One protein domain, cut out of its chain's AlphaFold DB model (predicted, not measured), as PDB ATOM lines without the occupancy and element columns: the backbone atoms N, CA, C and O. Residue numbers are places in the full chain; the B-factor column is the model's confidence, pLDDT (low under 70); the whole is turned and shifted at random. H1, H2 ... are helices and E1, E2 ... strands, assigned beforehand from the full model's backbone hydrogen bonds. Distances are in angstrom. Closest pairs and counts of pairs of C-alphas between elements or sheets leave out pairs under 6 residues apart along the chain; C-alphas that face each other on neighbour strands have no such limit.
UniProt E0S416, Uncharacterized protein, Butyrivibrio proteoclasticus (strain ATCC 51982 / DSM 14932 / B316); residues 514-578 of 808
ATOM      1  N   LEU A 514      88.223  58.157  65.918       77.81
ATOM      2  CA  LEU A 514      87.265  58.039  64.822       77.81
ATOM      3  C   LEU A 514      85.986  57.391  65.347       77.81
ATOM      4  O   LEU A 514      86.041  56.470  66.164       77.81
ATOM      5  N   GLY A 515      84.838  57.850  64.870       77.50
ATOM      6  CA  GLY A 515      83.562  57.292  65.283       77.50
ATOM      7  C   GLY A 515      82.431  57.624  64.329       77.50
ATOM      8  O   GLY A 515      82.551  58.476  63.449       77.50
ATOM      9  N   GLU A 516      81.315  56.938  64.534       77.69
ATOM     10  CA  GLU A 516      80.064  57.203  63.844       77.69
ATOM     11  C   GLU A 516      79.027  57.657  64.873       77.69
ATOM     12  O   GLU A 516      78.768  56.958  65.854       77.69
ATOM     13  N   VAL A 517      78.442  58.838  64.675       77.06
ATOM     14  CA  VAL A 517      77.370  59.358  65.534       77.06
ATOM     15  C   VAL A 517      76.171  59.678  64.656       77.06
ATOM     16  O   VAL A 517      76.251  60.511  63.756       77.06
ATOM     17  N   ASN A 518      75.040  59.021  64.932       79.94
ATOM     18  CA  ASN A 518      73.782  59.186  64.193       79.94
ATOM     19  C   ASN A 518      73.924  58.978  62.670       79.94
ATOM     20  O   ASN A 518      73.395  59.772  61.889       79.94
ATOM     21  N   GLY A 519      74.644  57.936  62.242       79.31
ATOM     22  CA  GLY A 519      74.790  57.597  60.820       79.31
ATOM     23  C   GLY A 519      75.853  58.402  60.067       79.31
ATOM     24  O   GLY A 519      75.896  58.358  58.840       79.31
ATOM     25  N   LYS A 520      76.661  59.206  60.770       82.31
ATOM     26  CA  LYS A 520      77.659  60.104  60.176       82.31
ATOM     27  C   LYS A 520      79.043  59.773  60.700       82.31
ATOM     28  O   LYS A 520      79.211  59.676  61.914       82.31
ATOM     29  N   TYR A 521      80.014  59.633  59.801       82.50
ATOM     30  CA  TYR A 521      81.408  59.367  60.147       82.50
ATOM     31  C   TYR A 521      82.142  60.666  60.473       82.50
ATOM     32  O   TYR A 521      82.031  61.660  59.759       82.50
ATOM     33  N   GLY A 522      82.907  60.653  61.553       84.38
ATOM     34  CA  GLY A 522      83.628  61.818  62.036       84.38
ATOM     35  C   GLY A 522      84.699  61.440  63.045       84.38
ATOM     36  O   GLY A 522      85.044  60.266  63.210       84.38
ATOM     37  N   TYR A 523      85.209  62.438  63.750       83.31
ATOM     38  CA  TYR A 523      86.124  62.241  64.864       83.31
ATOM     39  C   TYR A 523      85.671  63.023  66.090       83.31
ATOM     40  O   TYR A 523      84.933  64.002  65.987       83.31
ATOM     41  N   PHE A 524      86.122  62.602  67.261       80.06
ATOM     42  CA  PHE A 524      86.000  63.392  68.475       80.06
ATOM     43  C   PHE A 524      87.258  64.241  68.642       80.06
ATOM     44  O   PHE A 524      88.376  63.722  68.603       80.06
ATOM     45  N   ASP A 525      87.076  65.554  68.789       73.38
ATOM     46  CA  ASP A 525      88.180  66.465  69.078       73.38
ATOM     47  C   ASP A 525      88.712  66.274  70.513       73.38
ATOM     48  O   ASP A 525      88.150  65.536  71.321       73.38
ATOM     49  N   LYS A 526      89.792  66.986  70.862       72.00
ATOM     50  CA  LYS A 526      90.411  66.938  72.201       72.00
ATOM     51  C   LYS A 526      89.469  67.294  73.365       72.00
ATOM     52  O   LYS A 526      89.832  67.075  74.515       72.00
ATOM     53  N   ASN A 527      88.304  67.883  73.086       75.25
ATOM     54  CA  ASN A 527      87.274  68.215  74.067       75.25
ATOM     55  C   ASN A 527      86.120  67.189  74.046       75.25
ATOM     56  O   ASN A 527      85.046  67.473  74.577       75.25
ATOM     57  N   ASN A 528      86.315  66.024  73.415       71.56
ATOM     58  CA  ASN A 528      85.306  64.995  73.159       71.56
ATOM     59  C   ASN A 528      84.077  65.508  72.380       71.56
ATOM     60  O   ASN A 528      82.985  64.946  72.491       71.56
ATOM     61  N   LYS A 529      84.221  66.565  71.568       80.88
ATOM     62  CA  LYS A 529      83.145  67.029  70.689       80.88
ATOM     63  C   LYS A 529      83.229  66.305  69.350       80.88
ATOM     64  O   LYS A 529      84.262  66.337  68.688       80.88
ATOM     65  N   PHE A 530      82.123  65.695  68.933       82.19
ATOM     66  CA  PHE A 530      82.032  65.047  67.628       82.19
ATOM     67  C   PHE A 530      82.037  66.079  66.489       82.19
ATOM     68  O   PHE A 530      81.212  67.000  66.466       82.19
ATOM     69  N   VAL A 531      82.947  65.900  65.537       81.12
ATOM     70  CA  VAL A 531      83.081  66.662  64.293       81.12
ATOM     71  C   VAL A 531      82.884  65.695  63.125       81.12
ATOM     72  O   VAL A 531      83.640  64.747  62.952       81.12
ATOM     73  N   ASP A 532      81.838  65.939  62.344       86.44
ATOM     74  CA  ASP A 532      81.422  65.150  61.175       86.44
ATOM     75  C   ASP A 532      82.277  65.493  59.936       86.44
ATOM     76  O   ASP A 532      82.543  66.671  59.691       86.44
ATOM     77  N   PHE A 533      82.688  64.491  59.148       85.81
ATOM     78  CA  PHE A 533      83.516  64.658  57.944       85.81
ATOM     79  C   PHE A 533      82.709  65.167  56.742       85.81
ATOM     80  O   PHE A 533      82.463  64.447  55.774       85.81
ATOM     81  N   LYS A 534      82.298  66.435  56.778       84.44
ATOM     82  CA  LYS A 534      81.476  67.044  55.714       84.44
ATOM     83  C   LYS A 534      82.301  67.553  54.535       84.44
ATOM     84  O   LYS A 534      81.749  67.817  53.468       84.44
ATOM     85  N   SER A 535      83.601  67.733  54.733       80.81
ATOM     86  CA  SER A 535      84.527  68.289  53.755       80.81
ATOM     87  C   SER A 535      85.948  67.763  53.963       80.81
ATOM     88  O   SER A 535      86.293  67.274  55.038       80.81
ATOM     89  N   GLN A 536      86.810  67.927  52.954       77.44
ATOM     90  CA  GLN A 536      88.240  67.626  53.088       77.44
ATOM     91  C   GLN A 536      88.894  68.445  54.218       77.44
ATOM     92  O   GLN A 536      89.758  67.933  54.920       77.44
ATOM     93  N   ALA A 537      88.420  69.671  54.467       78.88
ATOM     94  CA  ALA A 537      88.908  70.507  55.564       78.88
ATOM     95  C   ALA A 537      88.604  69.909  56.952       78.88
ATOM     96  O   ALA A 537      89.403  70.069  57.877       78.88
ATOM     97  N   ASP A 538      87.486  69.191  57.101       76.69
ATOM     98  CA  ASP A 538      87.148  68.486  58.344       76.69
ATOM     99  C   ASP A 538      88.082  67.285  58.563       76.69
ATOM    100  O   ASP A 538      88.501  67.024  59.691       76.69
ATOM    101  N   ILE A 539      88.476  66.598  57.485       75.50
ATOM    102  CA  ILE A 539      89.459  65.502  57.512       75.50
ATOM    103  C   ILE A 539      90.860  66.040  57.844       75.50
ATOM    104  O   ILE A 539      91.544  65.490  58.706       75.50
ATOM    105  N   ASP A 540      91.283  67.148  57.231       74.81
ATOM    106  CA  ASP A 540      92.591  67.766  57.489       74.81
ATOM    107  C   ASP A 540      92.687  68.314  58.925       74.81
ATOM    108  O   ASP A 540      93.738  68.226  59.572       74.81
ATOM    109  N   SER A 541      91.573  68.817  59.468       76.50
ATOM    110  CA  SER A 541      91.465  69.246  60.869       76.50
ATOM    111  C   SER A 541      91.568  68.065  61.838       76.50
ATOM    112  O   SER A 541      92.235  68.167  62.870       76.50
ATOM    113  N   ALA A 542      90.962  66.930  61.489       75.69
ATOM    114  CA  ALA A 542      91.022  65.685  62.251       75.69
ATOM    115  C   ALA A 542      92.446  65.131  62.333       75.69
ATOM    116  O   ALA A 542      92.955  64.816  63.407       75.69
ATOM    117  N   VAL A 543      93.113  65.104  61.186       73.69
ATOM    118  CA  VAL A 543      94.519  64.737  61.028       73.69
ATOM    119  C   VAL A 543      95.442  65.659  61.835       73.69
ATOM    120  O   VAL A 543      96.320  65.179  62.554       73.69
ATOM    121  N   SER A 544      95.213  66.974  61.781       72.19
ATOM    122  CA  SER A 544      95.997  67.952  62.550       72.19
ATOM    123  C   SER A 544      95.793  67.777  64.060       72.19
ATOM    124  O   SER A 544      96.752  67.817  64.834       72.19
ATOM    125  N   ALA A 545      94.556  67.509  64.494       69.69
ATOM    126  CA  ALA A 545      94.230  67.232  65.893       69.69
ATOM    127  C   ALA A 545      94.875  65.931  66.402       69.69
ATOM    128  O   ALA A 545      95.317  65.883  67.550       69.69
ATOM    129  N   ALA A 546      95.001  64.919  65.540       71.69
ATOM    130  CA  ALA A 546      95.661  63.656  65.851       71.69
ATOM    131  C   ALA A 546      97.192  63.779  66.020       71.69
ATOM    132  O   ALA A 546      97.820  62.833  66.493       71.69
ATOM    133  N   LYS A 547      97.799  64.928  65.663       70.19
ATOM    134  CA  LYS A 547      99.252  65.199  65.746       70.19
ATOM    135  C   LYS A 547     100.118  64.069  65.172       70.19
ATOM    136  O   LYS A 547     101.129  63.681  65.760       70.19
ATOM    137  N   ILE A 548      99.718  63.517  64.033       71.06
ATOM    138  CA  ILE A 548     100.384  62.344  63.462       71.06
ATOM    139  C   ILE A 548     101.709  62.724  62.785       71.06
ATOM    140  O   ILE A 548     101.718  63.147  61.642       71.06
ATOM    141  N   GLY A 549     102.837  62.560  63.482       76.00
ATOM    142  CA  GLY A 549     104.189  62.729  62.929       76.00
ATOM    143  C   GLY A 549     104.837  64.095  63.193       76.00
ATOM    144  O   GLY A 549     104.161  65.109  63.368       76.00
ATOM    145  N   THR A 550     106.175  64.113  63.237       84.50
ATOM    146  CA  THR A 550     107.001  65.290  63.586       84.50
ATOM    147  C   THR A 550     107.914  65.769  62.460       84.50
ATOM    148  O   THR A 550     108.632  66.744  62.658       84.50
ATOM    149  N   ALA A 551     107.908  65.104  61.302       88.31
ATOM    150  CA  ALA A 551     108.681  65.544  60.146       88.31
ATOM    151  C   ALA A 551     108.267  66.969  59.750       88.31
ATOM    152  O   ALA A 551     107.085  67.308  59.790       88.31
ATOM    153  N   THR A 552     109.221  67.810  59.387       90.31
ATOM    154  CA  THR A 552     109.004  69.109  58.747       90.31
ATOM    155  C   THR A 552     109.150  68.965  57.232       90.31
ATOM    156  O   THR A 552     109.530  67.906  56.734       90.31
ATOM    157  N   ALA A 553     108.855  70.022  56.468       91.00
ATOM    158  CA  ALA A 553     109.091  69.986  55.026       91.00
ATOM    159  C   ALA A 553     110.562  69.666  54.702       91.00
ATOM    160  O   ALA A 553     110.830  68.879  53.799       91.00
ATOM    161  N   GLU A 554     111.504  70.172  55.497       91.06
ATOM    162  CA  GLU A 554     112.943  69.943  55.320       91.06
ATOM    163  C   GLU A 554     113.359  68.485  55.577       91.06
ATOM    164  O   GLU A 554     114.382  68.046  55.056       91.06
ATOM    165  N   ASP A 555     112.540  67.714  56.301       90.19
ATOM    166  CA  ASP A 555     112.773  66.297  56.613       90.19
ATOM    167  C   ASP A 555     112.215  65.339  55.549       90.19
ATOM    168  O   ASP A 555     112.405  64.124  55.637       90.19
ATOM    169  N   VAL A 556     111.521  65.852  54.529       91.44
ATOM    170  CA  VAL A 556     110.888  65.034  53.488       91.44
ATOM    171  C   VAL A 556     111.407  65.420  52.111       91.44
ATOM    172  O   VAL A 556     111.540  66.596  51.782       91.44
ATOM    173  N   LEU A 557     111.707  64.409  51.292       91.81
ATOM    174  CA  LEU A 557     112.256  64.577  49.947       91.81
ATOM    175  C   LEU A 557     111.428  65.560  49.108       91.81
ATOM    176  O   LEU A 557     110.204  65.438  49.037       91.81
ATOM    177  N   ALA A 558     112.107  66.488  48.427       90.69
ATOM    178  CA  ALA A 558     111.476  67.464  47.548       90.69
ATOM    179  C   ALA A 558     110.466  66.818  46.582       90.69
ATOM    180  O   ALA A 558     110.778  65.856  45.876       90.69
ATOM    181  N   GLY A 559     109.239  67.345  46.564       88.94
ATOM    182  CA  GLY A 559     108.152  66.849  45.710       88.94
ATOM    183  C   GLY A 559     107.425  65.600  46.226       88.94
ATOM    184  O   GLY A 559     106.452  65.173  45.606       88.94
ATOM    185  N   LYS A 560     107.843  65.013  47.355       92.00
ATOM    186  CA  LYS A 560     107.037  64.031  48.096       92.00
ATOM    187  C   LYS A 560     106.147  64.756  49.094       92.00
ATOM    188  O   LYS A 560     106.552  65.761  49.664       92.00
ATOM    189  N   THR A 561     104.942  64.246  49.314       92.31
ATOM    190  CA  THR A 561     104.016  64.803  50.303       92.31
ATOM    191  C   THR A 561     103.998  63.959  51.566       92.31
ATOM    192  O   THR A 561     104.081  62.734  51.492       92.31
ATOM    193  N   PHE A 562     103.835  64.604  52.712       89.00
ATOM    194  CA  PHE A 562     103.638  63.949  53.998       89.00
ATOM    195  C   PHE A 562     102.582  64.699  54.814       89.00
ATOM    196  O   PHE A 562     102.088  65.757  54.418       89.00
ATOM    197  N   THR A 563     102.233  64.129  55.958       86.00
ATOM    198  CA  THR A 563     101.220  64.658  56.862       86.00
ATOM    199  C   THR A 563     101.830  64.776  58.253       86.00
ATOM    200  O   THR A 563     102.511  63.853  58.695       86.00
ATOM    201  N   ASN A 564     101.624  65.914  58.917       84.69
ATOM    202  CA  ASN A 564     102.042  66.148  60.300       84.69
ATOM    203  C   ASN A 564     100.996  66.981  61.062       84.69
ATOM    204  O   ASN A 564      99.928  67.298  60.542       84.69
ATOM    205  N   ALA A 565     101.312  67.389  62.295       78.50
ATOM    206  CA  ALA A 565     100.440  68.244  63.109       78.50
ATOM    207  C   ALA A 565     100.093  69.616  62.484       78.50
ATOM    208  O   ALA A 565      99.149  70.262  62.932       78.50
ATOM    209  N   SER A 566     100.856  70.078  61.489       79.19
ATOM    210  CA  SER A 566     100.616  71.339  60.770       79.19
ATOM    211  C   SER A 566      99.644  71.179  59.596       79.19
ATOM    212  O   SER A 566      99.140  72.185  59.104       79.19
ATOM    213  N   GLY A 567      99.385  69.950  59.134       79.19
ATOM    214  CA  GLY A 567      98.439  69.679  58.054       79.19
ATOM    215  C   GLY A 567      98.735  68.409  57.253       79.19
ATOM    216  O   GLY A 567      99.740  67.722  57.449       79.19
ATOM    217  N   SER A 568      97.831  68.111  56.319       81.75
ATOM    218  CA  SER A 568      97.946  67.011  55.359       81.75
ATOM    219  C   SER A 568      98.468  67.500  54.008       81.75
ATOM    220  O   SER A 568      98.209  68.637  53.615       81.75
ATOM    221  N   GLY A 569      99.198  66.648  53.283       84.50
ATOM    222  CA  GLY A 569      99.676  66.962  51.931       84.50
ATOM    223  C   GLY A 569     100.805  67.999  51.876       84.50
ATOM    224  O   GLY A 569     101.025  68.614  50.832       84.50
ATOM    225  N   ILE A 570     101.536  68.196  52.977       89.56
ATOM    226  CA  ILE A 570     102.681  69.108  53.030       89.56
ATOM    227  C   ILE A 570     103.753  68.578  52.085       89.56
ATOM    228  O   ILE A 570     104.156  67.420  52.175       89.56
ATOM    229  N   THR A 571     104.211  69.422  51.166       94.00
ATOM    230  CA  THR A 571     105.272  69.051  50.230       94.00
ATOM    231  C   THR A 571     106.626  69.175  50.917       94.00
ATOM    232  O   THR A 571     106.955  70.223  51.470       94.00
ATOM    233  N   GLY A 572     107.408  68.102  50.876       93.81
ATOM    234  CA  GLY A 572     108.788  68.086  51.323       93.81
ATOM    235  C   GLY A 572     109.662  69.041  50.512       93.81
ATOM    236  O   GLY A 572     109.396  69.317  49.339       93.81
ATOM    237  N   THR A 573     110.717  69.539  51.141       93.12
ATOM    238  CA  THR A 573     111.705  70.475  50.599       93.12
ATOM    239  C   THR A 573     113.133  69.952  50.732       93.12
ATOM    240  O   THR A 573     114.051  70.619  50.252       93.12
ATOM    241  N   MET A 574     113.350  68.762  51.317       91.69
ATOM    242  CA  MET A 574     114.688  68.184  51.438       91.69
ATOM    243  C   MET A 574     115.317  68.048  50.056       91.69
ATOM    244  O   MET A 574     114.794  67.368  49.163       91.69
ATOM    245  N   LYS A 575     116.463  68.700  49.881       87.25
ATOM    246  CA  LYS A 575     117.196  68.684  48.621       87.25
ATOM    247  C   LYS A 575     117.624  67.256  48.291       87.25
ATOM    248  O   LYS A 575     118.097  66.527  49.158       87.25
ATOM    249  N   SER A 576     117.502  66.872  47.023       88.69
ATOM    250  CA  SER A 576     118.036  65.605  46.530       88.69
ATOM    251  C   SER A 576     119.334  65.823  45.768       88.69
ATOM    252  O   SER A 576     119.409  66.689  44.894       88.69
ATOM    253  N   THR A 577     120.339  65.012  46.077       89.38
ATOM    254  CA  THR A 577     121.600  64.946  45.335       89.38
ATOM    255  C   THR A 577     121.649  63.615  44.591       89.38
ATOM    256  O   THR A 577     121.384  62.560  45.172       89.38
ATOM    257  N   GLY A 578     121.933  63.665  43.288       91.06
ATOM    258  CA  GLY A 578     122.106  62.474  42.449       91.06
ATOM    259  C   GLY A 578     123.403  61.720  42.757       91.06
ATOM    260  O   GLY A 578     124.155  62.093  43.655       91.06
TER     261      GLY A 578
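Overview. This is residues 514 to 578 of the 808 residues of an uncharacterized protein of Butyrivibrio proteoclasticus (strain ATCC 51982 / DSM 14932 / B316) (UniProt E0S416). Three parts stand in a row along the longest axis: a small twisted sheet of three strands, E1, E2 and E3, at one end, the single helix H1 in the middle with one side towards a face of that sheet, and the two-stranded hairpin E4 and E5 on the other side of H1. From H1 the chain makes a wide loop, residues 546 to 560, out past the hairpin before returning to begin E4, and the short strand E6 makes the far end as a tail. The printed part has 65 residues with six named strands and one named helix, in the order E1 E2 E3 H1 E4 E5 E6; the sheets run E1 - E2 - E3 and E4 - E5, both antiparallel, and the class is mixed, helices and strands. The whole is loose, with a radius of gyration of the C-alphas of 14.8 A, and spans 53 by 20 by 13 A.

Along the chain. In the larger sheet, E1 is residues 514 to 517, 10.0 A long, and begins at C-alpha 514 at (87.265, 58.039, 64.822). E2 is residues 520 to 524, 12.2 A, and E3 is residues 530 to 532, 6.5 A. H1 is residues 536 to 545, 14.1 A, ending at C-alpha 545 at (94.230, 67.232, 65.893). E4 is residues 561 to 564, 10.3 A, and E5 is residues 567 to 571, 10.4 A. E6 is residues 575 to 577, 6.6 A, and ends at C-alpha 577 at (121.600, 64.946, 45.335).

Arrangement. E1, E2 and E3 form a meander, each strand the antiparallel neighbour of the one before, and their sheet is only just strongly twisted, its C-alphas lying up to 4.2 A off the best plane. The hairpin E1 and E2 has N 515 and O 522 within hydrogen-bond range at 2.9 A; the hairpin E2 and E3 has N 531 and O 523 at 2.8 A. H1 is on one face of this sheet, giving two layers, a helix over a sheet, with a height over the sheet of 9.4 A. It lies over E2 and, only just, over E3, on which 3 of its C-alphas fall, and runs along the strands, at 21 degrees to E2 on the local plane. The closest C-alphas of E2 and H1 are those of Tyr 523 and Ala 542, 6.5 A apart. The closest C-alphas of H1 and E5 are those of Ser 544 and Gly 567, 5.4 A apart. In the hairpin E4 and E5, N 562 and O 570 are within hydrogen-bond range at 2.9 A. Every O i to N i+4 pair of H1 is within hydrogen-bond range. E6 pairs with no named strand and is apart from H1, E4 and E5, among others.

Size, cuts and confidence. The two C-alphas farthest apart, those of Asn 518 and Gly 578, are 53.1 A apart. The printed part has no cut. The link from H1 to E4, 15 residues, is long, and the other links are tight. The mean pLDDT of the printed part is 82.5, and residue 545 is under 70.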